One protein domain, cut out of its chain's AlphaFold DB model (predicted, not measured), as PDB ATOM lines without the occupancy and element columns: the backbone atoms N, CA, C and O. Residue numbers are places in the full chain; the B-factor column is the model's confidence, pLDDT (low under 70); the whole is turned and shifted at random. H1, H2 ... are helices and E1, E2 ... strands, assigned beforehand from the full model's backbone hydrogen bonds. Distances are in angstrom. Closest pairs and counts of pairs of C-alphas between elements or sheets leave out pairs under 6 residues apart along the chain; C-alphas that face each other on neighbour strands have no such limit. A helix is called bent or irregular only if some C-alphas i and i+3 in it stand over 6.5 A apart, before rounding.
ATOM      1  N   LYS A  90     340.039 131.604 329.121       86.75
ATOM      2  CA  LYS A  90     339.869 130.242 328.580       86.75
ATOM      3  C   LYS A  90     341.068 129.729 327.764       86.75
ATOM      4  O   LYS A  90     341.035 128.607 327.256       86.75
ATOM      5  N   THR A  91     342.134 130.525 327.663       88.00
ATOM      6  CA  THR A  91     343.432 130.136 327.074       88.00
ATOM      7  C   THR A  91     344.485 129.770 328.128       88.00
ATOM      8  O   THR A  91     345.594 129.382 327.778       88.00
ATOM      9  N   LYS A  92     344.140 129.856 329.422       91.88
ATOM     10  CA  LYS A  92     344.989 129.416 330.540       91.88
ATOM     11  C   LYS A  92     344.950 127.889 330.711       91.88
ATOM     12  O   LYS A  92     344.167 127.193 330.066       91.88
ATOM     13  N   LYS A  93     345.785 127.357 331.607       94.62
ATOM     14  CA  LYS A  93     345.761 125.943 332.016       94.62
ATOM     15  C   LYS A  93     344.534 125.660 332.893       94.62
ATOM     16  O   LYS A  93     344.307 126.371 333.867       94.62
ATOM     17  N   PHE A  94     343.762 124.630 332.549       95.88
ATOM     18  CA  PHE A  94     342.574 124.165 333.275       95.88
ATOM     19  C   PHE A  94     342.773 122.722 333.734       95.88
ATOM     20  O   PHE A  94     343.114 121.848 332.937       95.88
ATOM     21  N   ARG A  95     342.579 122.474 335.030       96.25
ATOM     22  CA  ARG A  95     342.632 121.151 335.661       96.25
ATOM     23  C   ARG A  95     341.544 121.123 336.754       96.25
ATOM     24  O   ARG A  95     341.753 121.775 337.774       96.25
ATOM     25  N   PRO A  96     340.401 120.436 336.570       97.00
ATOM     26  CA  PRO A  96     339.982 119.676 335.385       97.00
ATOM     27  C   PRO A  96     339.841 120.520 334.108       97.00
ATOM     28  O   PRO A  96     339.651 121.734 334.162       97.00
ATOM     29  N   VAL A  97     339.960 119.875 332.948       98.12
ATOM     30  CA  VAL A  97     339.764 120.502 331.633       98.12
ATOM     31  C   VAL A  97     338.267 120.683 331.372       98.12
ATOM     32  O   VAL A  97     337.519 119.709 331.331       98.12
ATOM     33  N   LYS A  98     337.831 121.927 331.167       97.56
ATOM     34  CA  LYS A  98     336.422 122.286 330.928       97.56
ATOM     35  C   LYS A  98     336.102 122.432 329.438       97.56
ATOM     36  O   LYS A  98     336.996 122.679 328.630       97.56
ATOM     37  N   LEU A  99     334.827 122.352 329.062       97.56
ATOM     38  CA  LEU A  99     334.398 122.644 327.692       97.56
ATOM     39  C   LEU A  99     334.631 124.124 327.338       97.56
ATOM     40  O   LEU A  99     334.628 125.014 328.192       97.56
ATOM     41  N   GLY A 100     334.828 124.401 326.051       95.44
ATOM     42  CA  GLY A 100     335.049 125.746 325.527       95.44
ATOM     43  C   GLY A 100     336.436 126.322 325.817       95.44
ATOM     44  O   GLY A 100     336.653 127.489 325.523       95.44
ATOM     45  N   VAL A 101     337.378 125.562 326.384       96.88
ATOM     46  CA  VAL A 101     338.770 126.016 326.571       96.88
ATOM     47  C   VAL A 101     339.631 125.723 325.347       96.88
ATOM     48  O   VAL A 101     339.277 124.895 324.504       96.88
ATOM     49  N   SER A 102     340.776 126.402 325.261       96.88
ATOM     50  CA  SER A 102     341.754 126.148 324.208       96.88
ATOM     51  C   SER A 102     342.353 124.754 324.359       96.88
ATOM     52  O   SER A 102     342.873 124.424 325.423       96.88
ATOM     53  N   ILE A 103     342.330 123.983 323.276       97.81
ATOM     54  CA  ILE A 103     343.040 122.712 323.126       97.81
ATOM     55  C   ILE A 103     343.684 122.635 321.743       97.81
ATOM     56  O   ILE A 103     343.385 123.447 320.865       97.81
ATOM     57  N   GLY A 104     344.519 121.633 321.513       97.56
ATOM     58  CA  GLY A 104     344.951 121.299 320.163       97.56
ATOM     59  C   GLY A 104     345.897 120.116 320.129       97.56
ATOM     60  O   GLY A 104     346.515 119.774 321.136       97.56
ATOM     61  N   HIS A 105     346.017 119.504 318.961       98.25
ATOM     62  CA  HIS A 105     347.118 118.598 318.669       98.25
ATOM     63  C   HIS A 105     348.472 119.297 318.858       98.25
ATOM     64  O   HIS A 105     348.590 120.501 318.638       98.25
ATOM     65  N   TRP A 106     349.498 118.535 319.243       97.44
ATOM     66  CA  TRP A 106     350.863 119.031 319.448       97.44
ATOM     67  C   TRP A 106     351.372 119.898 318.283       97.44
ATOM     68  O   TRP A 106     351.938 120.964 318.505       97.44
ATOM     69  N   ASP A 107     351.129 119.456 317.049       95.69
ATOM     70  CA  ASP A 107     351.610 120.094 315.813       95.69
ATOM     71  C   ASP A 107     350.675 121.161 315.211       95.69
ATOM     72  O   ASP A 107     350.943 121.651 314.116       95.69
ATOM     73  N   ILE A 108     349.573 121.525 315.878       92.25
ATOM     74  CA  ILE A 108     348.653 122.566 315.378       92.25
ATOM     75  C   ILE A 108     348.602 123.770 316.310       92.25
ATOM     76  O   ILE A 108     349.136 123.757 317.412       92.25
ATOM     77  N   THR A 109     347.949 124.841 315.862       88.12
ATOM     78  CA  THR A 109     347.820 126.087 316.627       88.12
ATOM     79  C   THR A 109     346.908 125.917 317.849       88.12
ATOM     80  O   THR A 109     347.386 125.701 318.962       88.12
ATOM     81  N   ALA A 110     345.594 126.053 317.674       91.94
ATOM     82  CA  ALA A 110     344.593 125.793 318.701       91.94
ATOM     83  C   ALA A 110     343.177 125.756 318.106       91.94
ATOM     84  O   ALA A 110     342.855 126.458 317.148       91.94
ATOM     85  N   GLY A 111     342.304 125.013 318.776       94.62
ATOM     86  CA  GLY A 111     340.853 125.080 318.659       94.62
ATOM     87  C   GLY A 111     340.206 125.037 320.041       94.62
ATOM     88  O   GLY A 111     340.869 125.217 321.066       94.62
ATOM     89  N   SER A 112     338.898 124.824 320.073       96.56
ATOM     90  CA  SER A 112     338.105 124.725 321.296       96.56
ATOM     91  C   SER A 112     337.721 123.274 321.584       96.56
ATOM     92  O   SER A 112     337.353 122.527 320.675       96.56
ATOM     93  N   LEU A 113     337.743 122.878 322.856       98.25
ATOM     94  CA  LEU A 113     337.128 121.621 323.284       98.25
ATOM     95  C   LEU A 113     335.606 121.783 323.242       98.25
ATOM     96  O   LEU A 113     335.077 122.696 323.872       98.25
ATOM     97  N   GLY A 114     334.887 120.931 322.513       97.44
ATOM     98  CA  GLY A 114     333.457 121.165 322.294       97.44
ATOM     99  C   GLY A 114     332.514 120.306 323.123       97.44
ATOM    100  O   GLY A 114     331.453 120.791 323.525       97.44
ATOM    101  N   MET A 115     332.857 119.033 323.328       98.19
ATOM    102  CA  MET A 115     331.974 118.049 323.952       98.19
ATOM    103  C   MET A 115     332.764 116.824 324.428       98.19
ATOM    104  O   MET A 115     333.812 116.512 323.865       98.19
ATOM    105  N   LEU A 116     332.253 116.118 325.439       98.56
ATOM    106  CA  LEU A 116     332.706 114.767 325.779       98.56
ATOM    107  C   LEU A 116     331.728 113.735 325.210       98.56
ATOM    108  O   LEU A 116     330.519 113.971 325.145       98.56
ATOM    109  N   TYR A 117     332.261 112.586 324.822       98.75
ATOM    110  CA  TYR A 117     331.538 111.524 324.137       98.75
ATOM    111  C   TYR A 117     331.724 110.200 324.856       98.75
ATOM    112  O   TYR A 117     332.833 109.894 325.289       98.75
ATOM    113  N   SER A 118     330.670 109.392 324.927       98.50
ATOM    114  CA  SER A 118     330.802 107.979 325.252       98.50
ATOM    115  C   SER A 118     331.056 107.152 323.991       98.50
ATOM    116  O   SER A 118     330.441 107.363 322.941       98.50
ATOM    117  N   LEU A 119     331.964 106.189 324.125       97.75
ATOM    118  CA  LEU A 119     332.197 105.098 323.188       97.75
ATOM    119  C   LEU A 119     332.172 103.795 323.995       97.75
ATOM    120  O   LEU A 119     333.143 103.423 324.652       97.75
ATOM    121  N   GLY A 120     331.021 103.123 324.018       95.44
ATOM    122  CA  GLY A 120     330.808 101.998 324.928       95.44
ATOM    123  C   GLY A 120     330.903 102.443 326.391       95.44
ATOM    124  O   GLY A 120     330.044 103.184 326.864       95.44
ATOM    125  N   LYS A 121     331.929 101.972 327.109       94.62
ATOM    126  CA  LYS A 121     332.185 102.346 328.514       94.62
ATOM    127  C   LYS A 121     333.190 103.489 328.662       94.62
ATOM    128  O   LYS A 121     333.304 104.040 329.755       94.62
ATOM    129  N   ASP A 122     333.903 103.828 327.593       97.06
ATOM    130  CA  ASP A 122     334.956 104.835 327.622       97.06
ATOM    131  C   ASP A 122     334.375 106.227 327.389       97.06
ATOM    132  O   ASP A 122     333.436 106.401 326.606       97.06
ATOM    133  N   ILE A 123     334.961 107.228 328.050       98.38
ATOM    134  CA  ILE A 123     334.683 108.641 327.796       98.38
ATOM    135  C   ILE A 123     335.879 109.262 327.081       98.38
ATOM    136  O   ILE A 123     337.018 109.165 327.540       98.38
ATOM    137  N   LEU A 124     335.602 109.929 325.967       98.69
ATOM    138  CA  LEU A 124     336.580 110.620 325.135       98.69
ATOM    139  C   LEU A 124     336.221 112.102 325.027       98.69
ATOM    140  O   LEU A 124     335.057 112.490 325.142       98.69
ATOM    141  N   ALA A 125     337.216 112.940 324.775       98.75
ATOM    142  CA  ALA A 125     337.029 114.371 324.568       98.75
ATOM    143  C   ALA A 125     337.069 114.695 323.069       98.75
ATOM    144  O   ALA A 125     337.947 114.208 322.358       98.75
ATOM    145  N   GLY A 126     336.106 115.485 322.583       98.50
ATOM    146  CA  GLY A 126     335.863 115.691 321.155       98.50
ATOM    147  C   GLY A 126     335.916 117.146 320.686       98.50
ATOM    148  O   GLY A 126     335.513 118.088 321.382       98.50
ATOM    149  N   SER A 127     336.418 117.310 319.465       98.62
ATOM    150  CA  SER A 127     336.550 118.577 318.741       98.62
ATOM    151  C   SER A 127     336.569 118.304 317.226       98.62
ATOM    152  O   SER A 127     336.187 117.221 316.777       98.62
ATOM    153  N   ASN A 128     336.991 119.271 316.412       98.56
ATOM    154  CA  ASN A 128     337.211 119.044 314.984       98.56
ATOM    155  C   ASN A 128     338.474 118.216 314.725       98.56
ATOM    156  O   ASN A 128     339.432 118.268 315.497       98.56
ATOM    157  N   ALA A 129     338.498 117.505 313.599       98.38
ATOM    158  CA  ALA A 129     339.668 116.778 313.126       98.38
ATOM    159  C   ALA A 129     340.855 117.715 312.931       98.38
ATOM    160  O   ALA A 129     341.892 117.480 313.536       98.38
ATOM    161  N   HIS A 130     340.683 118.849 312.248       96.44
ATOM    162  CA  HIS A 130     341.782 119.808 312.044       96.44
ATOM    163  C   HIS A 130     342.281 120.501 313.332       96.44
ATOM    164  O   HIS A 130     343.257 121.246 313.301       96.44
ATOM    165  N   VAL A 131     341.596 120.307 314.466       97.69
ATOM    166  CA  VAL A 131     342.046 120.763 315.792       97.69
ATOM    167  C   VAL A 131     342.836 119.668 316.513       97.69
ATOM    168  O   VAL A 131     343.711 119.972 317.321       97.69
ATOM    169  N   LEU A 132     342.530 118.396 316.249       98.31
ATOM    170  CA  LEU A 132     343.092 117.238 316.954       98.31
ATOM    171  C   LEU A 132     344.041 116.394 316.099       98.31
ATOM    172  O   LEU A 132     344.612 115.433 316.611       98.31
ATOM    173  N   THR A 133     344.253 116.763 314.840       96.50
ATOM    174  CA  THR A 133     345.237 116.162 313.941       96.50
ATOM    175  C   THR A 133     346.012 117.251 313.201       96.50
ATOM    176  O   THR A 133     345.476 118.339 312.986       96.50
ATOM    177  N   PRO A 134     347.269 116.982 312.804       93.75
ATOM    178  CA  PRO A 134     348.052 117.908 311.984       93.75
ATOM    179  C   PRO A 134     347.481 118.065 310.572       93.75
ATOM    180  O   PRO A 134     347.605 119.126 309.970       93.75
ATOM    181  N   ASP A 135     346.856 117.007 310.060       95.38
ATOM    182  CA  ASP A 135     346.225 116.967 308.751       95.38
ATOM    183  C   ASP A 135     344.988 116.054 308.843       95.38
ATOM    184  O   ASP A 135     345.123 114.861 309.141       95.38
ATOM    185  N   PRO A 136     343.767 116.591 308.668       95.88
ATOM    186  CA  PRO A 136     342.533 115.815 308.750       95.88
ATOM    187  C   PRO A 136     342.234 115.023 307.467       95.88
ATOM    188  O   PRO A 136     341.239 114.301 307.428       95.88
ATOM    189  N   SER A 137     343.045 115.164 306.411       94.94
ATOM    190  CA  SER A 137     342.952 114.377 305.175       94.94
ATOM    191  C   SER A 137     343.759 113.075 305.216       94.94
ATOM    192  O   SER A 137     343.594 112.212 304.346       94.94
ATOM    193  N   LEU A 138     344.605 112.890 306.231       94.81
ATOM    194  CA  LEU A 138     345.299 111.629 306.477       94.81
ATOM    195  C   LEU A 138     344.344 110.571 307.032       94.81
ATOM    196  O   LEU A 138     343.300 110.874 307.601       94.81
ATOM    197  N   TYR A 139     344.691 109.299 306.878       95.06
ATOM    198  CA  TYR A 139     343.980 108.228 307.564       95.06
ATOM    199  C   TYR A 139     344.362 108.188 309.058       95.06
ATOM    200  O   TYR A 139     345.486 108.552 309.420       95.06
ATOM    201  N   PRO A 140     343.466 107.741 309.962       96.69
ATOM    202  CA  PRO A 140     343.746 107.672 311.399       96.69
ATOM    203  C   PRO A 140     345.042 106.944 311.781       96.69
ATOM    204  O   PRO A 140     345.696 107.324 312.757       96.69
ATOM    205  N   GLU A 141     345.415 105.921 311.014       96.06
ATOM    206  CA  GLU A 141     346.608 105.096 311.216       96.06
ATOM    207  C   GLU A 141     347.905 105.834 310.847       96.06
ATOM    208  O   GLU A 141     348.979 105.477 311.329       96.06
ATOM    209  N   GLU A 142     347.817 106.875 310.017       96.56
ATOM    210  CA  GLU A 142     348.962 107.676 309.569       96.56
ATOM    211  C   GLU A 142     349.346 108.770 310.572       96.56
ATOM    212  O   GLU A 142     350.455 109.308 310.514       96.56
ATOM    213  N   ILE A 143     348.461 109.083 311.522       97.00
ATOM    214  CA  ILE A 143     348.728 110.050 312.585       97.00
ATOM    215  C   ILE A 143     349.784 109.458 313.529       97.00
ATOM    216  O   ILE A 143     349.526 108.450 314.187       97.00
ATOM    217  N   LYS A 144     350.979 110.061 313.595       96.75
ATOM    218  CA  LYS A 144     352.119 109.548 314.387       96.75
ATOM    219  C   LYS A 144     352.253 110.211 315.746       96.75
ATOM    220  O   LYS A 144     352.335 109.518 316.754       96.75
ATOM    221  N   GLU A 145     352.295 111.538 315.761       97.44
ATOM    222  CA  GLU A 145     352.216 112.300 316.999       97.44
ATOM    223  C   GLU A 145     350.798 112.157 317.554       97.44
ATOM    224  O   GLU A 145     349.824 112.144 316.804       97.44
ATOM    225  N   LYS A 146     350.684 111.931 318.861       97.88
ATOM    226  CA  LYS A 146     349.402 111.628 319.508       97.88
ATOM    227  C   LYS A 146     349.068 112.627 320.597       97.88
ATOM    228  O   LYS A 146     347.935 112.648 321.052       97.88
ATOM    229  N   ARG A 147     350.013 113.434 321.065       98.50
ATOM    230  CA  ARG A 147     349.797 114.297 322.226       98.50
ATOM    231  C   ARG A 147     348.802 115.411 321.912       98.50
ATOM    232  O   ARG A 147     348.945 116.134 320.928       98.50
ATOM    233  N   ILE A 148     347.820 115.565 322.798       98.62
ATOM    234  CA  ILE A 148     346.861 116.671 322.795       98.62
ATOM    235  C   ILE A 148     347.145 117.585 323.984       98.62
ATOM    236  O   ILE A 148     347.281 117.123 325.120       98.62
ATOM    237  N   LEU A 149     347.223 118.884 323.710       98.56
ATOM    238  CA  LEU A 149     347.605 119.927 324.650       98.56
ATOM    239  C   LEU A 149     346.390 120.724 325.135       98.56
ATOM    240  O   LEU A 149     345.494 121.054 324.355       98.56
ATOM    241  N   GLN A 150     346.401 121.078 326.420       98.06
ATOM    242  CA  GLN A 150     345.543 122.093 327.026       98.06
ATOM    243  C   GLN A 150     346.399 122.962 327.973       98.06
ATOM    244  O   GLN A 150     346.884 122.445 328.992       98.06
ATOM    245  N   PRO A 151     346.549 124.269 327.682       96.75
ATOM    246  CA  PRO A 151     346.021 124.960 326.499       96.75
ATOM    247  C   PRO A 151     346.707 124.505 325.194       96.75
ATOM    248  O   PRO A 151     347.770 123.894 325.242       96.75
ATOM    249  N   GLY A 152     346.094 124.770 324.031       94.62
ATOM    250  CA  GLY A 152     346.686 124.425 322.728       94.62
ATOM    251  C   GLY A 152     348.020 125.148 322.477       94.62
ATOM    252  O   GLY A 152     348.274 126.193 323.086       94.62
ATOM    253  N   ALA A 153     348.859 124.627 321.574       93.25
ATOM    254  CA  ALA A 153     350.246 125.083 321.397       93.25
ATOM    255  C   ALA A 153     350.373 126.582 321.080       93.25
ATOM    256  O   ALA A 153     351.330 127.222 321.508       93.25
ATOM    257  N   TYR A 154     349.386 127.169 320.400       90.12
ATOM    258  CA  TYR A 154     349.348 128.608 320.131       90.12
ATOM    259  C   TYR A 154     349.335 129.474 321.404       90.12
ATOM    260  O   TYR A 154     349.878 130.574 321.396       90.12
ATOM    261  N   HIS A 155     348.739 128.990 322.499       90.88
ATOM    262  CA  HIS A 155     348.646 129.726 323.766       90.88
ATOM    263  C   HIS A 155     349.607 129.199 324.841       90.88
ATOM    264  O   HIS A 155     350.098 129.980 325.651       90.88
ATOM    265  N   GLY A 156     349.842 127.884 324.879       88.56
ATOM    266  CA  GLY A 156     350.656 127.222 325.905       88.56
ATOM    267  C   GLY A 156     352.054 126.809 325.472       88.56
ATOM    268  O   GLY A 156     352.805 126.308 326.302       88.56
ATOM    269  N   GLY A 157     352.385 126.955 324.187       90.81
ATOM    270  CA  GLY A 157     353.550 126.313 323.591       90.81
ATOM    271  C   GLY A 157     353.428 124.786 323.532       90.81
ATOM    272  O   GLY A 157     352.485 124.179 324.044       90.81
ATOM    273  N   GLN A 158     354.419 124.157 322.906       94.12
ATOM    274  CA  GLN A 158     354.592 122.703 322.872       94.12
ATOM    275  C   GLN A 158     355.241 122.202 324.175       94.12
ATOM    276  O   GLN A 158     356.352 121.677 324.185       94.12
ATOM    277  N   ASP A 159     354.552 122.427 325.291       95.06
ATOM    278  CA  ASP A 159     354.998 122.033 326.626       95.06
ATOM    279  C   ASP A 159     354.436 120.640 326.989       95.06
ATOM    280  O   ASP A 159     353.211 120.473 327.044       95.06
ATOM    281  N   PRO A 160     355.288 119.629 327.257       95.62
ATOM    282  CA  PRO A 160     354.854 118.315 327.733       95.62
ATOM    283  C   PRO A 160     353.942 118.356 328.971       95.62
ATOM    284  O   PRO A 160     353.048 117.519 329.089       95.62
ATOM    285  N   GLU A 161     354.086 119.351 329.850       96.00
ATOM    286  CA  GLU A 161     353.243 119.516 331.046       96.00
ATOM    287  C   GLU A 161     351.797 119.923 330.715       96.00
ATOM    288  O   GLU A 161     350.899 119.887 331.572       96.00
ATOM    289  N   ASN A 162     351.548 120.348 329.474       97.25
ATOM    290  CA  ASN A 162     350.222 120.697 328.976       97.25
ATOM    291  C   ASN A 162     349.503 119.518 328.319       97.25
ATOM    292  O   ASN A 162     348.337 119.672 327.956       97.25
ATOM    293  N   VAL A 163     350.128 118.341 328.214       98.44
ATOM    294  CA  VAL A 163     349.470 117.144 327.675       98.44
ATOM    295  C   VAL A 163     348.303 116.734 328.579       98.44
ATOM    296  O   VAL A 163     348.462 116.556 329.786       98.44
ATOM    297  N   VAL A 164     347.113 116.594 327.992       98.50
ATOM    298  CA  VAL A 164     345.872 116.196 328.696       98.50
ATOM    299  C   VAL A 164     345.191 114.969 328.106       98.50
ATOM    300  O   VAL A 164     344.169 114.508 328.623       98.50
ATOM    301  N   GLY A 165     345.744 114.450 327.015       98.25
ATOM    302  CA  GLY A 165     345.212 113.280 326.357       98.25
ATOM    303  C   GLY A 165     346.024 112.852 325.150       98.25
ATOM    304  O   GLY A 165     346.990 113.514 324.757       98.25
ATOM    305  N   LEU A 166     345.607 111.731 324.568       98.62
ATOM    306  CA  LEU A 166     346.221 111.156 323.380       98.62
ATOM    307  C   LEU A 166     345.176 111.002 322.277       98.62
ATOM    308  O   LEU A 166     344.101 110.456 322.511       98.62
ATOM    309  N   TYR A 167     345.487 111.479 321.075       98.69
ATOM    310  CA  TYR A 167     344.696 111.289 319.868       98.69
ATOM    311  C   TYR A 167     344.217 109.839 319.779       98.69
ATOM    312  O   TYR A 167     345.007 108.900 319.921       98.69
ATOM    313  N   TYR A 168     342.923 109.677 319.509       98.44
ATOM    314  CA  TYR A 168     342.283 108.374 319.423       98.44
ATOM    315  C   TYR A 168     341.769 108.105 318.006       98.44
ATOM    316  O   TYR A 168     342.157 107.118 317.385       98.44
ATOM    317  N   TYR A 169     340.939 108.999 317.468       98.50
ATOM    318  CA  TYR A 169     340.291 108.817 316.169       98.50
ATOM    319  C   TYR A 169     339.926 110.162 315.538       98.50
ATOM    320  O   TYR A 169     339.613 111.117 316.248       98.50
ATOM    321  N   HIS A 170     339.879 110.205 314.207       98.62
ATOM    322  CA  HIS A 170     339.171 111.242 313.466       98.62
ATOM    323  C   HIS A 170     338.443 110.659 312.259       98.62
ATOM    324  O   HIS A 170     338.865 109.654 311.682       98.62
ATOM    325  N   LYS A 171     337.362 111.325 311.846       98.00
ATOM    326  CA  LYS A 171     336.767 111.074 310.539       98.00
ATOM    327  C   LYS A 171     337.606 111.799 309.496       98.00
ATOM    328  O   LYS A 171     337.656 113.027 309.498       98.00
ATOM    329  N   ARG A 172     338.250 111.028 308.620       96.25
ATOM    330  CA  ARG A 172     339.037 111.554 307.505       96.25
ATOM    331  C   ARG A 172     338.193 112.493 306.642       96.25
ATOM    332  O   ARG A 172     337.086 112.132 306.242       96.25
ATOM    333  N   ILE A 173     338.749 113.656 306.324       95.81
ATOM    334  CA  ILE A 173     338.211 114.593 305.344       95.81
ATOM    335  C   ILE A 173     338.721 114.202 303.962       95.81
ATOM    336  O   ILE A 173     339.923 114.174 303.726       95.81
ATOM    337  N   THR A 174     337.809 113.928 303.036       93.75
ATOM    338  CA  THR A 174     338.140 113.615 301.642       93.75
ATOM    339  C   THR A 174     338.164 114.908 300.818       93.75
ATOM    340  O   THR A 174     337.109 115.540 300.656       93.75
ATOM    341  N   PRO A 175     339.326 115.331 300.282       92.75
ATOM    342  CA  PRO A 175     339.414 116.476 299.385       92.75
ATOM    343  C   PRO A 175     338.657 116.245 298.074       92.75
ATOM    344  O   PRO A 175     338.636 115.147 297.514       92.75
ATOM    345  N   ASN A 212     331.702 114.812 302.507       96.94
ATOM    346  CA  ASN A 212     331.976 114.845 303.933       96.94
ATOM    347  C   ASN A 212     330.704 115.263 304.682       96.94
ATOM    348  O   ASN A 212     329.858 115.981 304.156       96.94
ATOM    349  N   HIS A 213     330.565 114.841 305.932       98.00
ATOM    350  CA  HIS A 213     329.424 115.231 306.772       98.00
ATOM    351  C   HIS A 213     329.863 115.845 308.101       98.00
ATOM    352  O   HIS A 213     329.129 116.626 308.713       98.00
ATOM    353  N   ILE A 214     331.062 115.481 308.558       98.19
ATOM    354  CA  ILE A 214     331.637 115.930 309.818       98.19
ATOM    355  C   ILE A 214     333.119 116.207 309.656       98.19
ATOM    356  O   ILE A 214     333.827 115.474 308.977       98.19
ATOM    357  N   ASP A 215     333.556 117.259 310.328       98.31
ATOM    358  CA  ASP A 215     334.941 117.485 310.701       98.31
ATOM    359  C   ASP A 215     335.021 117.184 312.197       98.31
ATOM    360  O   ASP A 215     334.531 117.963 313.021       98.31
ATOM    361  N   PHE A 216     335.491 115.987 312.544       98.69
ATOM    362  CA  PHE A 216     335.333 115.437 313.887       98.69
ATOM    363  C   PHE A 216     336.492 114.528 314.276       98.69
ATOM    364  O   PHE A 216     336.904 113.664 313.502       98.69
ATOM    365  N   ALA A 217     336.955 114.695 315.510       98.75
ATOM    366  CA  ALA A 217     337.951 113.851 316.137       98.75
ATOM    367  C   ALA A 217     337.752 113.770 317.646       98.75
ATOM    368  O   ALA A 217     337.097 114.618 318.259       98.75
ATOM    369  N   VAL A 218     338.375 112.756 318.236       98.81
ATOM    370  CA  VAL A 218     338.396 112.509 319.673       98.81
ATOM    371  C   VAL A 218     339.785 112.112 320.157       98.81
ATOM    372  O   VAL A 218     340.593 111.544 319.415       98.81
ATOM    373  N   TYR A 219     340.037 112.369 321.436       98.81
ATOM    374  CA  TYR A 219     341.221 111.908 322.148       98.81
ATOM    375  C   TYR A 219     340.850 111.228 323.468       98.81
ATOM    376  O   TYR A 219     339.824 111.536 324.084       98.81
ATOM    377  N   SER A 220     341.689 110.285 323.894       98.50
ATOM    378  CA  SER A 220     341.584 109.626 325.190       98.50
ATOM    379  C   SER A 220     342.047 110.555 326.302       98.50
ATOM    380  O   SER A 220     343.030 111.284 326.174       98.50
ATOM    381  N   ILE A 221     341.312 110.537 327.407       98.19
ATOM    382  CA  ILE A 221     341.503 111.457 328.520       98.19
ATOM    383  C   ILE A 221     342.587 110.916 329.465       98.19
ATOM    384  O   ILE A 221     342.441 109.819 329.997       98.19
ATOM    385  N   THR A 222     343.654 111.688 329.714       97.81
ATOM    386  CA  THR A 222     344.696 111.344 330.713       97.81
ATOM    387  C   THR A 222     344.685 112.255 331.943       97.81
ATOM    388  O   THR A 222     345.326 111.964 332.948       97.81
ATOM    389  N   VAL A 223     343.932 113.351 331.879       97.62
ATOM    390  CA  VAL A 223     343.754 114.355 332.937       97.62
ATOM    391  C   VAL A 223     342.251 114.555 333.151       97.62
ATOM    392  O   VAL A 223     341.532 114.534 332.162       97.62
ATOM    393  N   PRO A 224     341.727 114.792 334.366       97.94
ATOM    394  CA  PRO A 224     340.286 114.983 334.568       97.94
ATOM    395  C   PRO A 224     339.666 116.026 333.621       97.94
ATOM    396  O   PRO A 224     340.232 117.105 333.437       97.94
ATOM    397  N   HIS A 225     338.510 115.703 333.032       98.06
ATOM    398  CA  HIS A 225     337.697 116.605 332.206       98.06
ATOM    399  C   HIS A 225     336.299 116.760 332.812       98.06
ATOM    400  O   HIS A 225     335.784 115.831 333.431       98.06
ATOM    401  N   GLU A 226     335.671 117.911 332.586       96.75
ATOM    402  CA  GLU A 226     334.322 118.232 333.051       96.75
ATOM    403  C   GLU A 226     333.412 118.631 331.883       96.75
ATOM    404  O   GLU A 226     333.854 119.209 330.890       96.75
ATOM    405  N   LEU A 227     332.115 118.340 332.025       95.44
ATOM    406  CA  LEU A 227     331.086 118.706 331.045       95.44
ATOM    407  C   LEU A 227     330.666 120.178 331.101       95.44
ATOM    408  O   LEU A 227     329.984 120.652 330.194       95.44
ATOM    409  N   GLU A 228     331.062 120.905 332.141       95.25
ATOM    410  CA  GLU A 228     330.761 122.325 332.286       95.25
ATOM    411  C   GLU A 228     331.591 123.157 331.297       95.25
ATOM    412  O   GLU A 228     332.777 122.892 331.075       95.25
ATOM    413  N   VAL A 229     330.992 124.200 330.716       93.75
ATOM    414  CA  VAL A 229     331.763 125.200 329.965       93.75
ATOM    415  C   VAL A 229     332.496 126.135 330.917       93.75
ATOM    416  O   VAL A 229     331.961 126.561 331.935       93.75
ATOM    417  N   ALA A 230     333.724 126.510 330.566       91.81
ATOM    418  CA  ALA A 230     334.603 127.265 331.458       91.81
ATOM    419  C   ALA A 230     334.087 128.652 331.888       91.81
ATOM    420  O   ALA A 230     334.590 129.206 332.861       91.81
ATOM    421  N   ASP A 231     333.126 129.226 331.161       91.31
ATOM    422  CA  ASP A 231     332.509 130.518 331.475       91.31
ATOM    423  C   ASP A 231     331.071 130.412 332.008       91.31
ATOM    424  O   ASP A 231     330.396 131.432 332.116       91.31
ATOM    425  N   GLY A 232     330.587 129.198 332.301       92.88
ATOM    426  CA  GLY A 232     329.229 128.950 332.800       92.88
ATOM    427  C   GLY A 232     328.112 129.361 331.834       92.88
ATOM    428  O   GLY A 232     326.956 129.456 332.230       92.88
ATOM    429  N   SER A 233     328.433 129.658 330.571       92.44
ATOM    430  CA  SER A 233     327.473 130.234 329.622       92.44
ATOM    431  C   SER A 233     326.492 129.237 329.007       92.44
ATOM    432  O   SER A 233     325.570 129.667 328.312       92.44
ATOM    433  N   LEU A 234     326.716 127.942 329.212       93.12
ATOM    434  CA  LEU A 234     325.897 126.833 328.740       93.12
ATOM    435  C   LEU A 234     325.760 125.822 329.881       93.12
ATOM    436  O   LEU A 234     326.727 125.570 330.603       93.12
ATOM    437  N   SER A 235     324.582 125.233 330.012       90.19
ATOM    438  CA  SER A 235     324.274 124.154 330.942       90.19
ATOM    439  C   SER A 235     323.969 122.869 330.163       90.19
ATOM    440  O   SER A 235     324.837 122.282 329.510       90.19
ATOM    441  N   ASP A 236     322.724 122.431 330.239       91.62
ATOM    442  CA  ASP A 236     322.127 121.235 329.683       91.62
ATOM    443  C   ASP A 236     321.395 121.501 328.359       91.62
ATOM    444  O   ASP A 236     320.717 120.603 327.850       91.62
ATOM    445  N   GLU A 237     321.550 122.697 327.763       97.25
ATOM    446  CA  GLU A 237     320.917 122.983 326.482       97.25
ATOM    447  C   GLU A 237     321.345 121.947 325.428       97.25
ATOM    448  O   GLU A 237     322.520 121.559 325.375       97.25
ATOM    449  N   PRO A 238     320.433 121.488 324.555       97.81
ATOM    450  CA  PRO A 238     320.702 120.325 323.719       97.81
ATOM    451  C   PRO A 238     321.778 120.569 322.666       97.81
ATOM    452  O   PRO A 238     321.791 121.590 321.977       97.81
ATOM    453  N   PHE A 239     322.662 119.594 322.492       98.50
ATOM    454  CA  PHE A 239     323.804 119.666 321.593       98.50
ATOM    455  C   PHE A 239     323.414 119.433 320.130       98.50
ATOM    456  O   PHE A 239     322.705 118.484 319.807       98.50
ATOM    457  N   ILE A 240     323.907 120.288 319.230       98.62
ATOM    458  CA  ILE A 240     323.596 120.206 317.791       98.62
ATOM    459  C   ILE A 240     324.800 119.797 316.938       98.62
ATOM    460  O   ILE A 240     324.621 119.311 315.819       98.62
ATOM    461  N   GLY A 241     326.017 119.944 317.471       98.50
ATOM    462  CA  GLY A 241     327.263 119.580 316.803       98.50
ATOM    463  C   GLY A 241     328.380 120.609 316.972       98.50
ATOM    464  O   GLY A 241     328.271 121.537 317.781       98.50
ATOM    465  N   HIS A 242     329.465 120.440 316.216       98.38
ATOM    466  CA  HIS A 242     330.646 121.301 316.301       98.38
ATOM    467  C   HIS A 242     330.690 122.310 315.162       98.38
ATOM    468  O   HIS A 242     330.549 121.951 313.991       98.38
ATOM    469  N   LEU A 243     330.943 123.571 315.497       98.31
ATOM    470  CA  LEU A 243     331.342 124.549 314.495       98.31
ATOM    471  C   LEU A 243     332.748 124.204 313.986       98.31
ATOM    472  O   LEU A 243     333.641 123.996 314.802       98.31
ATOM    473  N   PHE A 244     332.934 124.160 312.665       97.44
ATOM    474  CA  PHE A 244     334.220 123.795 312.052       97.44
ATOM    475  C   PHE A 244     334.721 124.765 310.985       97.44
ATOM    476  O   PHE A 244     335.924 124.862 310.755       97.44
ATOM    477  N   ALA A 245     333.816 125.507 310.352       97.06
ATOM    478  CA  ALA A 245     334.162 126.430 309.285       97.06
ATOM    479  C   ALA A 245     333.279 127.677 309.332       97.06
ATOM    480  O   ALA A 245     332.289 127.740 310.066       97.06
ATOM    481  N   GLY A 246     333.630 128.690 308.550       95.94
ATOM    482  CA  GLY A 246     332.827 129.900 308.461       95.94
ATOM    483  C   GLY A 246     333.390 130.933 307.503       95.94
ATOM    484  O   GLY A 246     334.464 130.775 306.930       95.94
ATOM    485  N   SER A 247     332.631 132.006 307.352       94.81
ATOM    486  CA  SER A 247     332.977 133.228 306.637       94.81
ATOM    487  C   SER A 247     332.616 134.433 307.514       94.81
ATOM    488  O   SER A 247     332.093 134.270 308.615       94.81
ATOM    489  N   SER A 248     332.796 135.658 307.018       91.44
ATOM    490  CA  SER A 248     332.295 136.864 307.696       91.44
ATOM    491  C   SER A 248     330.766 136.932 307.823       91.44
ATOM    492  O   SER A 248     330.268 137.794 308.539       91.44
ATOM    493  N   ARG A 249     330.020 136.065 307.119       94.56
ATOM    494  CA  ARG A 249     328.550 136.108 307.017       94.56
ATOM    495  C   ARG A 249     327.861 134.909 307.658       94.56
ATOM    496  O   ARG A 249     326.731 135.043 308.122       94.56
ATOM    497  N   VAL A 250     328.509 133.742 307.662       96.94
ATOM    498  CA  VAL A 250     327.945 132.513 308.237       96.94
ATOM    499  C   VAL A 250     328.975 131.699 309.013       96.94
ATOM    500  O   VAL A 250     330.157 131.688 308.679       96.94
ATOM    501  N   GLY A 251     328.511 130.983 310.032       97.69
ATOM    502  CA  GLY A 251     329.218 129.854 310.631       97.69
ATOM    503  C   GLY A 251     328.679 128.532 310.090       97.69
ATOM    504  O   GLY A 251     327.505 128.449 309.730       97.69
ATOM    505  N   VAL A 252     329.520 127.502 310.052       98.50
ATOM    506  CA  VAL A 252     329.168 126.160 309.575       98.50
ATOM    507  C   VAL A 252     329.383 125.143 310.687       98.50
ATOM    508  O   VAL A 252     330.482 125.016 311.231       98.50
ATOM    509  N   ILE A 253     328.317 124.418 311.018       98.75
ATOM    510  CA  ILE A 253     328.284 123.420 312.085       98.75
ATOM    511  C   ILE A 253     328.024 122.047 311.464       98.75
ATOM    512  O   ILE A 253     327.044 121.860 310.735       98.75
ATOM    513  N   CYS A 254     328.891 121.080 311.761       97.94
ATOM    514  CA  CYS A 254     328.650 119.686 311.415       97.94
ATOM    515  C   CYS A 254     327.632 119.084 312.389       97.94
ATOM    516  O   CYS A 254     327.664 119.376 313.583       97.94
ATOM    517  N   LYS A 255     326.694 118.267 311.904       98.62
ATOM    518  CA  LYS A 255     325.587 117.798 312.748       98.62
ATOM    519  C   LYS A 255     326.000 116.642 313.645       98.62
ATOM    520  O   LYS A 255     326.528 115.636 313.174       98.62
ATOM    521  N   VAL A 256     325.595 116.721 314.910       98.69
ATOM    522  CA  VAL A 256     325.812 115.669 315.913       98.69
ATOM    523  C   VAL A 256     325.314 114.290 315.473       98.69
ATOM    524  O   VAL A 256     325.935 113.283 315.792       98.69
ATOM    525  N   LYS A 257     324.244 114.216 314.672       98.56
ATOM    526  CA  LYS A 257     323.713 112.935 314.182       98.56
ATOM    527  C   LYS A 257     324.727 112.123 313.372       98.56
ATOM    528  O   LYS A 257     324.658 110.902 313.378       98.56
ATOM    529  N   TYR A 258     325.648 112.780 312.667       98.56
ATOM    530  CA  TYR A 258     326.688 112.091 311.906       98.56
ATOM    531  C   TYR A 258     327.840 111.638 312.804       98.56
ATOM    532  O   TYR A 258     328.412 110.593 312.546       98.56
ATOM    533  N   ILE A 259     328.102 112.349 313.902       98.69
ATOM    534  CA  ILE A 259     329.041 111.908 314.943       98.69
ATOM    535  C   ILE A 259     328.509 110.641 315.635       98.69
ATOM    536  O   ILE A 259     329.233 109.661 315.791       98.69
ATOM    537  N   ILE A 260     327.208 110.619 315.948       98.62
ATOM    538  CA  ILE A 260     326.523 109.448 316.518       98.62
ATOM    539  C   ILE A 260     326.573 108.247 315.563       98.62
ATOM    540  O   ILE A 260     326.737 107.117 316.014       98.62
ATOM    541  N   LYS A 261     326.469 108.467 314.244       98.06
ATOM    542  CA  LYS A 261     326.608 107.394 313.242       98.06
ATOM    543  C   LYS A 261     327.998 106.755 313.227       98.06
ATOM    544  O   LYS A 261     328.094 105.584 312.882       98.06
ATOM    545  N   GLU A 262     329.039 107.486 313.622       97.81
ATOM    546  CA  GLU A 262     330.388 106.934 313.811       97.81
ATOM    547  C   GLU A 262     330.555 106.235 315.180       97.81
ATOM    548  O   GLU A 262     331.638 105.753 315.493       97.81
ATOM    549  N   GLY A 263     329.499 106.161 316.004       98.25
ATOM    550  CA  GLY A 263     329.487 105.449 317.288       98.25
ATOM    551  C   GLY A 263     329.817 106.303 318.516       98.25
ATOM    552  O   GLY A 263     329.871 105.768 319.622       98.25
ATOM    553  N   PHE A 264     330.006 107.615 318.350       98.69
ATOM    554  CA  PHE A 264     330.330 108.534 319.443       98.69
ATOM    555  C   PHE A 264     329.076 109.273 319.919       98.69
ATOM    556  O   PHE A 264     328.521 110.116 319.208       98.69
ATOM    557  N   TYR A 265     328.636 108.996 321.145       98.62
ATOM    558  CA  TYR A 265     327.412 109.576 321.700       98.62
ATOM    559  C   TYR A 265     327.749 110.760 322.611       98.62
ATOM    560  O   TYR A 265     328.509 110.586 323.562       98.62
ATOM    561  N   PRO A 266     327.234 111.975 322.350       98.31
ATOM    562  CA  PRO A 266     327.522 113.126 323.202       98.31
ATOM    563  C   PRO A 266     326.923 112.921 324.596       98.31
ATOM    564  O   PRO A 266     325.806 112.418 324.730       98.31
ATOM    565  N   LEU A 267     327.632 113.366 325.633       97.94
ATOM    566  CA  LEU A 267     327.126 113.283 327.009       97.94
ATOM    567  C   LEU A 267     326.048 114.333 327.333       97.94
ATOM    568  O   LEU A 267     325.403 114.250 328.374       97.94
ATOM    569  N   ILE A 268     325.824 115.298 326.437       97.38
ATOM    570  CA  ILE A 268     324.656 116.186 326.451       97.38
ATOM    571  C   ILE A 268     323.655 115.718 325.396       97.38
ATOM    572  O   ILE A 268     324.042 115.349 324.284       97.38
ATOM    573  N   ARG A 269     322.358 115.787 325.731       97.38
ATOM    574  CA  ARG A 269     321.247 115.388 324.855       97.38
ATOM    575  C   ARG A 269     321.407 115.994 323.450       97.38
ATOM    576  O   ARG A 269     321.439 117.219 323.336       97.38
ATOM    577  N   PRO A 270     321.461 115.186 322.375       98.12
ATOM    578  CA  PRO A 270     321.504 115.709 321.017       98.12
ATOM    579  C   PRO A 270     320.128 116.216 320.563       98.12
ATOM    580  O   PRO A 270     319.090 115.710 320.995       98.12
ATOM    581  N   THR A 271     320.105 117.185 319.647       98.12
ATOM    582  CA  THR A 271     318.876 117.636 318.976       98.12
ATOM    583  C   THR A 271     319.133 118.076 317.536       98.12
ATOM    584  O   THR A 271     320.271 118.309 317.127       98.12
ATOM    585  N   GLU A 272     318.055 118.225 316.766       97.31
ATOM    586  CA  GLU A 272     318.080 118.863 315.451       97.31
ATOM    587  C   GLU A 272     317.585 120.319 315.511       97.31
ATOM    588  O   GLU A 272     316.884 120.757 316.435       97.31
ATOM    589  N   VAL A 273     317.935 121.079 314.474       97.88
ATOM    590  CA  VAL A 273     317.534 122.478 314.310       97.88
ATOM    591  C   VAL A 273     316.870 122.725 312.966       97.88
ATOM    592  O   VAL A 273     317.134 122.047 311.968       97.88
ATOM    593  N   LYS A 274     316.027 123.752 312.942       95.81
ATOM    594  CA  LYS A 274     315.424 124.330 311.742       95.81
ATOM    595  C   LYS A 274     315.836 125.793 311.600       95.81
ATOM    596  O   LYS A 274     316.349 126.409 312.527       95.81
ATOM    597  N   GLU A 275     315.617 126.341 310.411       95.12
ATOM    598  CA  GLU A 275     315.825 127.766 310.150       95.12
ATOM    599  C   GLU A 275     315.022 128.629 311.137       95.12
ATOM    600  O   GLU A 275     313.867 128.323 311.431       95.12
ATOM    601  N   GLY A 276     315.654 129.679 311.662       95.00
ATOM    602  CA  GLY A 276     315.087 130.576 312.672       95.00
ATOM    603  C   GLY A 276     315.311 130.151 314.130       95.00
ATOM    604  O   GLY A 276     315.176 131.000 315.022       95.00
ATOM    605  N   ASP A 277     315.703 128.895 314.386       97.81
ATOM    606  CA  ASP A 277     316.049 128.436 315.736       97.81
ATOM    607  C   ASP A 277     317.214 129.267 316.305       97.81
ATOM    608  O   ASP A 277     318.157 129.631 315.591       97.81
ATOM    609  N   THR A 278     317.142 129.571 317.603       98.25
ATOM    610  CA  THR A 278     318.234 130.208 318.348       98.25
ATOM    611  C   THR A 278     319.235 129.149 318.786       98.25
ATOM    612  O   THR A 278     318.859 128.126 319.357       98.25
ATOM    613  N   VAL A 279     320.517 129.403 318.553       98.25
ATOM    614  CA  VAL A 279     321.611 128.520 318.964       98.25
ATOM    615  C   VAL A 279     322.704 129.319 319.651       98.25
ATOM    616  O   VAL A 279     322.903 130.494 319.344       98.25
ATOM    617  N   LYS A 280     323.426 128.683 320.569       97.69
ATOM    618  CA  LYS A 280     324.519 129.298 321.319       97.69
ATOM    619  C   LYS A 280     325.732 128.382 321.334       97.69
ATOM    620  O   LYS A 280     325.609 127.192 321.597       97.69
ATOM    621  N   GLY A 281     326.900 128.930 321.039       96.12
ATOM    622  CA  GLY A 281     328.174 128.221 321.133       96.12
ATOM    623  C   GLY A 281     329.091 128.877 322.153       96.12
ATOM    624  O   GLY A 281     328.983 130.078 322.397       96.12
ATOM    625  N   CYS A 282     330.014 128.097 322.712       93.69
ATOM    626  CA  CYS A 282     331.106 128.596 323.541       93.69
ATOM    627  C   CYS A 282     332.447 128.126 322.960       93.69
ATOM    628  O   CYS A 282     332.700 126.928 322.821       93.69
ATOM    629  N   SER A 283     333.288 129.088 322.586       91.00
ATOM    630  CA  SER A 283     334.685 128.884 322.191       91.00
ATOM    631  C   SER A 283     335.620 129.362 323.289       91.00
ATOM    632  O   SER A 283     335.173 129.985 324.253       91.00
ATOM    633  N   PHE A 284     336.928 129.183 323.115       85.81
ATOM    634  CA  PHE A 284     337.894 129.790 324.031       85.81
ATOM    635  C   PHE A 284     337.939 131.323 323.940       85.81
ATOM    636  O   PHE A 284     338.481 131.971 324.832       85.81
ATOM    637  N   TRP A 285     337.309 131.937 322.934       87.50
ATOM    638  CA  TRP A 285     337.168 133.391 322.865       87.50
ATOM    639  C   TRP A 285     336.062 133.906 323.777       87.50
ATOM    640  O   TRP A 285     336.302 134.695 324.686       87.50
ATOM    641  N   CYS A 286     334.839 133.456 323.527       88.31
ATOM    642  CA  CYS A 286     333.622 133.918 324.184       88.31
ATOM    643  C   CYS A 286     332.483 132.932 323.893       88.31
ATOM    644  O   CYS A 286     332.676 131.922 323.208       88.31
ATOM    645  N   ASN A 287     331.303 133.220 324.428       93.38
ATOM    646  CA  ASN A 287     330.066 132.617 323.954       93.38
ATOM    647  C   ASN A 287     329.365 133.546 322.954       93.38
ATOM    648  O   ASN A 287     329.580 134.757 322.958       93.38
ATOM    649  N   TYR A 288     328.563 132.962 322.068       94.50
ATOM    650  CA  TYR A 288     327.854 133.687 321.019       94.50
ATOM    651  C   TYR A 288     326.514 133.021 320.746       94.50
ATOM    652  O   TYR A 288     326.463 131.823 320.458       94.50
ATOM    653  N   THR A 289     325.450 133.813 320.828       96.75
ATOM    654  CA  THR A 289     324.092 133.410 320.467       96.75
ATOM    655  C   THR A 289     323.778 133.932 319.072       96.75
ATOM    656  O   THR A 289     323.977 135.108 318.787       96.75
ATOM    657  N   THR A 290     323.270 133.064 318.205       97.56
ATOM    658  CA  THR A 290     322.937 133.393 316.818       97.56
ATOM    659  C   THR A 290     321.723 132.592 316.338       97.56
ATOM    660  O   THR A 290     321.107 131.834 317.093       97.56
ATOM    661  N   LYS A 291     321.340 132.788 315.077       97.62
ATOM    662  CA  LYS A 291     320.203 132.152 314.417       97.62
ATOM    663  C   LYS A 291     320.659 131.183 313.339       97.62
ATOM    664  O   LYS A 291     321.583 131.472 312.582       97.62
ATOM    665  N   VAL A 292     319.956 130.063 313.226       98.12
ATOM    666  CA  VAL A 292     320.113 129.136 312.101       98.12
ATOM    667  C   VAL A 292     319.543 129.775 310.835       98.12
ATOM    668  O   VAL A 292     318.347 130.056 310.766       98.12
ATOM    669  N   THR A 293     320.383 129.980 309.822       96.88
ATOM    670  CA  THR A 293     319.983 130.489 308.497       96.88
ATOM    671  C   THR A 293     319.673 129.353 307.528       96.88
ATOM    672  O   THR A 293     318.851 129.505 306.627       96.88
ATOM    673  N   ASP A 294     320.303 128.192 307.722       98.00
ATOM    674  CA  ASP A 294     319.967 126.965 307.013       98.00
ATOM    675  C   ASP A 294     320.251 125.736 307.888       98.00
ATOM    676  O   ASP A 294     321.377 125.520 308.310       98.00
ATOM    677  N   GLY A 295     319.247 124.905 308.167       97.69
ATOM    678  CA  GLY A 295     319.439 123.668 308.920       97.69
ATOM    679  C   GLY A 295     319.932 122.482 308.085       97.69
ATOM    680  O   GLY A 295     320.056 121.402 308.647       97.69
ATOM    681  N   SER A 296     320.111 122.601 306.765       97.69
ATOM    682  CA  SER A 296     320.529 121.500 305.882       97.69
ATOM    683  C   SER A 296     321.091 122.058 304.568       97.69
ATOM    684  O   SER A 296     320.399 122.105 303.553       97.69
ATOM    685  N   ALA A 297     322.348 122.493 304.596       98.19
ATOM    686  CA  ALA A 297     323.067 122.997 303.429       98.19
ATOM    687  C   ALA A 297     324.134 122.004 302.955       98.19
ATOM    688  O   ALA A 297     324.641 121.209 303.745       98.19
ATOM    689  N   SER A 298     324.502 122.098 301.681       97.88
ATOM    690  CA  SER A 298     325.699 121.471 301.120       97.88
ATOM    691  C   SER A 298     326.650 122.562 300.654       97.88
ATOM    692  O   SER A 298     326.224 123.472 299.942       97.88
ATOM    693  N   VAL A 299     327.911 122.517 301.084       97.75
ATOM    694  CA  VAL A 299     328.879 123.602 300.884       97.75
ATOM    695  C   VAL A 299     330.294 123.098 300.610       97.75
ATOM    696  O   VAL A 299     330.736 122.087 301.144       97.75
ATOM    697  N   ASN A 300     331.027 123.855 299.803       96.81
ATOM    698  CA  ASN A 300     332.461 123.720 299.604       96.81
ATOM    699  C   ASN A 300     333.193 124.518 300.685       96.81
ATOM    700  O   ASN A 300     332.951 125.715 300.855       96.81
ATOM    701  N   VAL A 301     334.107 123.854 301.385       97.00
ATOM    702  CA  VAL A 301     334.918 124.422 302.465       97.00
ATOM    703  C   VAL A 301     336.382 124.372 302.055       97.00
ATOM    704  O   VAL A 301     336.877 123.320 301.653       97.00
ATOM    705  N   SER A 302     337.081 125.502 302.146       95.81
ATOM    706  CA  SER A 302     338.529 125.556 301.930       95.81
ATOM    707  C   SER A 302     339.272 125.242 303.229       95.81
ATOM    708  O   SER A 302     339.043 125.904 304.238       95.81
ATOM    709  N   TYR A 303     340.181 124.272 303.178       94.00
ATOM    710  CA  TYR A 303     341.125 123.944 304.254       94.00
ATOM    711  C   TYR A 303     342.494 124.620 304.041       94.00
ATOM    712  O   TYR A 303     343.472 124.307 304.707       94.00
ATOM    713  N   GLY A 304     342.559 125.589 303.118       90.25
ATOM    714  CA  GLY A 304     343.782 126.270 302.702       90.25
ATOM    715  C   GLY A 304     344.363 125.672 301.424       90.25
ATOM    716  O   GLY A 304     344.262 126.280 300.360       90.25
ATOM    717  N   ASP A 305     344.946 124.486 301.521       89.00
ATOM    718  CA  ASP A 305     345.622 123.769 300.434       89.00
ATOM    719  C   ASP A 305     344.668 122.957 299.542       89.00
ATOM    720  O   ASP A 305     344.930 122.778 298.349       89.00
ATOM    721  N   TYR A 306     343.528 122.527 300.083       92.62
ATOM    722  CA  TYR A 306     342.470 121.864 299.326       92.62
ATOM    723  C   TYR A 306     341.067 122.392 299.650       92.62
ATOM    724  O   TYR A 306     340.835 123.191 300.563       92.62
ATOM    725  N   ILE A 307     340.098 121.944 298.848       93.44
ATOM    726  CA  ILE A 307     338.667 122.163 299.070       93.44
ATOM    727  C   ILE A 307     338.033 120.810 299.370       93.44
ATOM    728  O   ILE A 307     338.327 119.834 298.688       93.44
ATOM    729  N   ALA A 308     337.141 120.755 300.349       95.25
ATOM    730  CA  ALA A 308     336.321 119.589 300.649       95.25
ATOM    731  C   ALA A 308     334.836 119.957 300.538       95.25
ATOM    732  O   ALA A 308     334.425 121.054 300.923       95.25
ATOM    733  N   HIS A 309     334.027 119.046 299.993       96.00
ATOM    734  CA  HIS A 309     332.578 119.224 299.923       96.00
ATOM    735  C   HIS A 309     331.918 118.592 301.139       96.00
ATOM    736  O   HIS A 309     332.218 117.444 301.469       96.00
ATOM    737  N   PHE A 310     331.027 119.342 301.780       97.75
ATOM    738  CA  PHE A 310     330.238 118.896 302.914       97.75
ATOM    739  C   PHE A 310     328.759 118.903 302.568       97.75
ATOM    740  O   PHE A 310     328.266 119.890 302.029       97.75
ATOM    741  N   GLU A 311     328.048 117.847 302.943       97.25
ATOM    742  CA  GLU A 311     326.597 117.750 302.818       97.25
ATOM    743  C   GLU A 311     325.911 117.762 304.189       97.25
ATOM    744  O   GLU A 311     326.453 117.331 305.207       97.25
ATOM    745  N   ASP A 312     324.675 118.260 304.194       97.62
ATOM    746  CA  ASP A 312     323.783 118.324 305.352       97.62
ATOM    747  C   ASP A 312     324.384 119.001 306.602       97.62
ATOM    748  O   ASP A 312     324.180 118.561 307.736       97.62
ATOM    749  N   VAL A 313     325.079 120.121 306.405       98.62
ATOM    750  CA  VAL A 313     325.582 120.978 307.488       98.62
ATOM    751  C   VAL A 313     324.551 122.024 307.910       98.62
ATOM    752  O   VAL A 313     323.575 122.293 307.205       98.62
ATOM    753  N   ILE A 314     324.756 122.624 309.083       98.75
ATOM    754  CA  ILE A 314     323.960 123.753 309.572       98.75
ATOM    755  C   ILE A 314     324.728 125.045 309.281       98.75
ATOM    756  O   ILE A 314     325.890 125.172 309.662       98.75
ATOM    757  N   LEU A 315     324.063 126.012 308.654       98.62
ATOM    758  CA  LEU A 315     324.522 127.391 308.540       98.62
ATOM    759  C   LEU A 315     323.855 128.248 309.616       98.62
ATOM    760  O   LEU A 315     322.630 128.223 309.780       98.62
ATOM    761  N   VAL A 316     324.664 129.031 310.318       98.38
ATOM    762  CA  VAL A 316     324.218 130.037 311.289       98.38
ATOM    763  C   VAL A 316     324.670 131.420 310.851       98.38
ATOM    764  O   VAL A 316     325.710 131.543 310.209       98.38
ATOM    765  N   ALA A 317     323.926 132.463 311.210       97.06
ATOM    766  CA  ALA A 317     324.347 133.833 310.938       97.06
ATOM    767  C   ALA A 317     325.661 134.144 311.674       97.06
ATOM    768  O   ALA A 317     325.866 133.724 312.817       97.06
ATOM    769  N   ASN A 318     326.554 134.879 311.017       94.94
ATOM    770  CA  ASN A 318     327.771 135.383 311.630       94.94
ATOM    771  C   ASN A 318     327.890 136.883 311.395       94.94
ATOM    772  O   ASN A 318     327.902 137.342 310.258       94.94
ATOM    773  N   GLU A 319     328.036 137.630 312.480       88.88
ATOM    774  CA  GLU A 319     328.259 139.076 312.472       88.88
ATOM    775  C   GLU A 319     329.729 139.374 312.807       88.88
ATOM    776  O   GLU A 319     330.043 140.174 313.683       88.88
ATOM    777  N   ASN A 320     330.652 138.672 312.134       84.12
ATOM    778  CA  ASN A 320     332.099 138.679 312.408       84.12
ATOM    779  C   ASN A 320     332.507 138.237 313.833       84.12
ATOM    780  O   ASN A 320     333.604 138.558 314.301       84.12
ATOM    781  N   VAL A 321     331.653 137.478 314.524       88.38
ATOM    782  CA  VAL A 321     331.959 136.915 315.849       88.38
ATOM    783  C   VAL A 321     332.671 135.571 315.721       88.38
ATOM    784  O   VAL A 321     333.688 135.343 316.380       88.38
ATOM    785  N   ILE A 322     332.167 134.700 314.845       88.88
ATOM    786  CA  ILE A 322     332.794 133.428 314.494       88.88
ATOM    787  C   ILE A 322     334.010 133.720 313.614       88.88
ATOM    788  O   ILE A 322     333.895 134.315 312.542       88.88
ATOM    789  N   ARG A 323     335.176 133.301 314.098       85.88
ATOM    790  CA  ARG A 323     336.498 133.560 313.520       85.88
ATOM    791  C   ARG A 323     337.481 132.471 313.949       85.88
ATOM    792  O   ARG A 323     337.089 131.554 314.678       85.88
ATOM    793  N   GLY A 324     338.739 132.557 313.529       81.81
ATOM    794  CA  GLY A 324     339.756 131.561 313.881       81.81
ATOM    795  C   GLY A 324     339.800 131.301 315.393       81.81
ATOM    796  O   GLY A 324     339.731 132.243 316.177       81.81
ATOM    797  N   GLY A 325     339.845 130.030 315.806       81.62
ATOM    798  CA  GLY A 325     339.753 129.588 317.209       81.62
ATOM    799  C   GLY A 325     338.358 129.144 317.680       81.62
ATOM    800  O   GLY A 325     338.232 128.443 318.683       81.62
ATOM    801  N   TRP A 326     337.302 129.462 316.928       91.81
ATOM    802  CA  TRP A 326     335.970 128.881 317.152       91.81
ATOM    803  C   TRP A 326     335.831 127.433 316.667       91.81
ATOM    804  O   TRP A 326     334.850 126.766 316.998       91.81
ATOM    805  N   SER A 327     336.792 126.936 315.887       95.00
ATOM    806  CA  SER A 327     336.826 125.534 315.480       95.00
ATOM    807  C   SER A 327     336.761 124.623 316.698       95.00
ATOM    808  O   SER A 327     337.507 124.797 317.662       95.00
ATOM    809  N   GLY A 328     335.851 123.663 316.665       96.50
ATOM    810  CA  GLY A 328     335.654 122.667 317.698       96.50
ATOM    811  C   GLY A 328     334.621 123.068 318.738       96.50
ATOM    812  O   GLY A 328     334.182 122.215 319.503       96.50
ATOM    813  N   SER A 329     334.168 124.324 318.766       96.88
ATOM    814  CA  SER A 329     333.152 124.773 319.718       96.88
ATOM    815  C   SER A 329     331.864 123.976 319.575       96.88
ATOM    816  O   SER A 329     331.304 123.856 318.483       96.88
ATOM    817  N   GLY A 330     331.377 123.445 320.694       97.25
ATOM    818  CA  GLY A 330     330.120 122.718 320.719       97.25
ATOM    819  C   GLY A 330     328.938 123.678 320.800       97.25
ATOM    820  O   GLY A 330     328.792 124.393 321.788       97.25
ATOM    821  N   PHE A 331     328.080 123.684 319.783       98.12
ATOM    822  CA  PHE A 331     326.890 124.536 319.755       98.12
ATOM    823  C   PHE A 331     325.678 123.824 320.352       98.12
ATOM    824  O   PHE A 331     325.502 122.613 320.187       98.12
ATOM    825  N   ARG A 332     324.831 124.594 321.033       98.00
ATOM    826  CA  ARG A 332     323.574 124.160 321.640       98.00
ATOM    827  C   ARG A 332     322.381 124.871 321.027       98.00
ATOM    828  O   ARG A 332     322.504 126.007 320.573       98.00
ATOM    829  N   LYS A 333     321.224 124.219 321.036       98.19
ATOM    830  CA  LYS A 333     319.937 124.842 320.725       98.19
ATOM    831  C   LYS A 333     319.374 125.488 321.985       98.19
ATOM    832  O   LYS A 333     319.240 124.809 322.990       98.19
ATOM    833  N   ILE A 334     319.008 126.764 321.916       96.94
ATOM    834  CA  ILE A 334     318.275 127.417 323.002       96.94
ATOM    835  C   ILE A 334     316.793 127.103 322.802       96.94
ATOM    836  O   ILE A 334     316.182 127.557 321.831       96.94
TER     837      ILE A 334
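What this domain is: This is residues 90 to 175 and 212 to 334 of the 336 residues of an uncharacterized protein of Thermoprotei archaeon (UniProt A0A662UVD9). Two strand-built lobes stand side by side: one is a six-stranded sheet, E2, E5, E6, E7, E4 and E3, curled and folded back on itself, with the small two-stranded sheet E1 and E8 crossed over part of it; the other is a closed barrel of six strands, E9 to E14. The helices are short: H1 packs on the curled sheet, H2 grazes it, and H3 stands up outside the barrel. The printed part has 209 residues, with the order E1 E2 E3 E4 H1 E5 H2 E6 E7 E8 E9 E10 H3 E11 E12 E13 E14; the six-stranded sheet and the barrel are antiparallel, the pair E1 and E8 parallel. The class is mostly strand, though 103 of the 209 residues, under half, are in named elements. The whole is compact and rounded, with a radius of gyration of the C-alphas of 15.2 A and spans of 44 by 37 by 35 A.

How they stand to each other: E1, residues 97 to 99, is the parallel neighbour of E8, residues 225 to 229; N 99 and O 228 are 2.9 A apart, within hydrogen-bond range. The larger, strongly twisted sheet runs E2, residues 102 to 105, E5, 147 to 149, E6, 163 to 170, E7, 217 to 221, E4, 122 to 127, and E3, 115 to 119. Across it, pairs within hydrogen-bond range are N 104 and O 149 at 3.1 A, N 148 and O 165 at 3.0 A, N 220 and O 166 at 2.8 A, N 219 and O 125 at 2.9 A and, in the hairpin E3 and E4, N 117 and O 124 at 2.8 A. It is a folded sheet, bent back so that the leaf E2 E5 faces the leaf E7 E4 E3, with E6 as the hinge. With E1 and E8 it forms a sandwich, two sheets face to face: the parts that face each other are 10.0 A centre to centre, and the strands of the one sheet stand at 73 degrees to those of the other. H1, residues 129 to 132, is on the larger sheet at a height over the sheet of 5.7 A; its closest C-alphas to E7 are Ala 129 and Ala 217, 4.5 A apart. H2, residues 153 to 156, only grazes this sheet. Round the barrel run E9, residues 239 to 246, E10, 250 to 255, E13, 307 to 317, E12, 287 to 302, E11, 278 to 282, and E14, 330 to 333, then E9 again. Pairs within range are N 244 and O 252 at 3.0 A, N 253 and O 314 at 2.9 A, N 310 and O 299 at 2.8 A, N 281 and O 288 at 3.0 A, N 280 and O 332 at 2.8 A, and N 331 and O 241 at 2.9 A. E11 E12 E13 are a meander, each strand the antiparallel neighbour of the one before; with E14, the antiparallel neighbour of E11, they make a Greek key. E12 bends by 115 degrees at residue 298, and E13 by 95 degrees at residue 312. H3, residues 256 to 261, lies outside the barrel and stands up from it; the closest C-alphas to E9 are Gly 241 and Val 256, 4.3 A. Between the lobes, the closest C-alphas of E3 and E14 are Met 115 and Gly 330, 6.0 A. In H3 every O i to N i+4 pair is within hydrogen-bond range; H1 and H2 are too short for one.

Where its parts are: E1 begins at C-alpha 97, (339.764, 120.502, 331.633). The longer strands are E4, 16.4 A, E6, 18.5 A, E9, 18.9 A, E10, 15.6 A, E12, 24.6 A, and E13, 22.0 A. E14 ends at C-alpha 333, (319.937, 124.842, 320.725).

The domain as a whole: The C-alphas farthest apart are those of Pro 160 and Gly 276, 44.3 A. Residues 176 to 211 are not printed, and C-alphas 175 and 212 are 8.9 A apart across the cut. The long links are H1 to E5, H3 to E11 and E13 to E14. The mean pLDDT of the printed part is 95.9, and no printed residue is under 70.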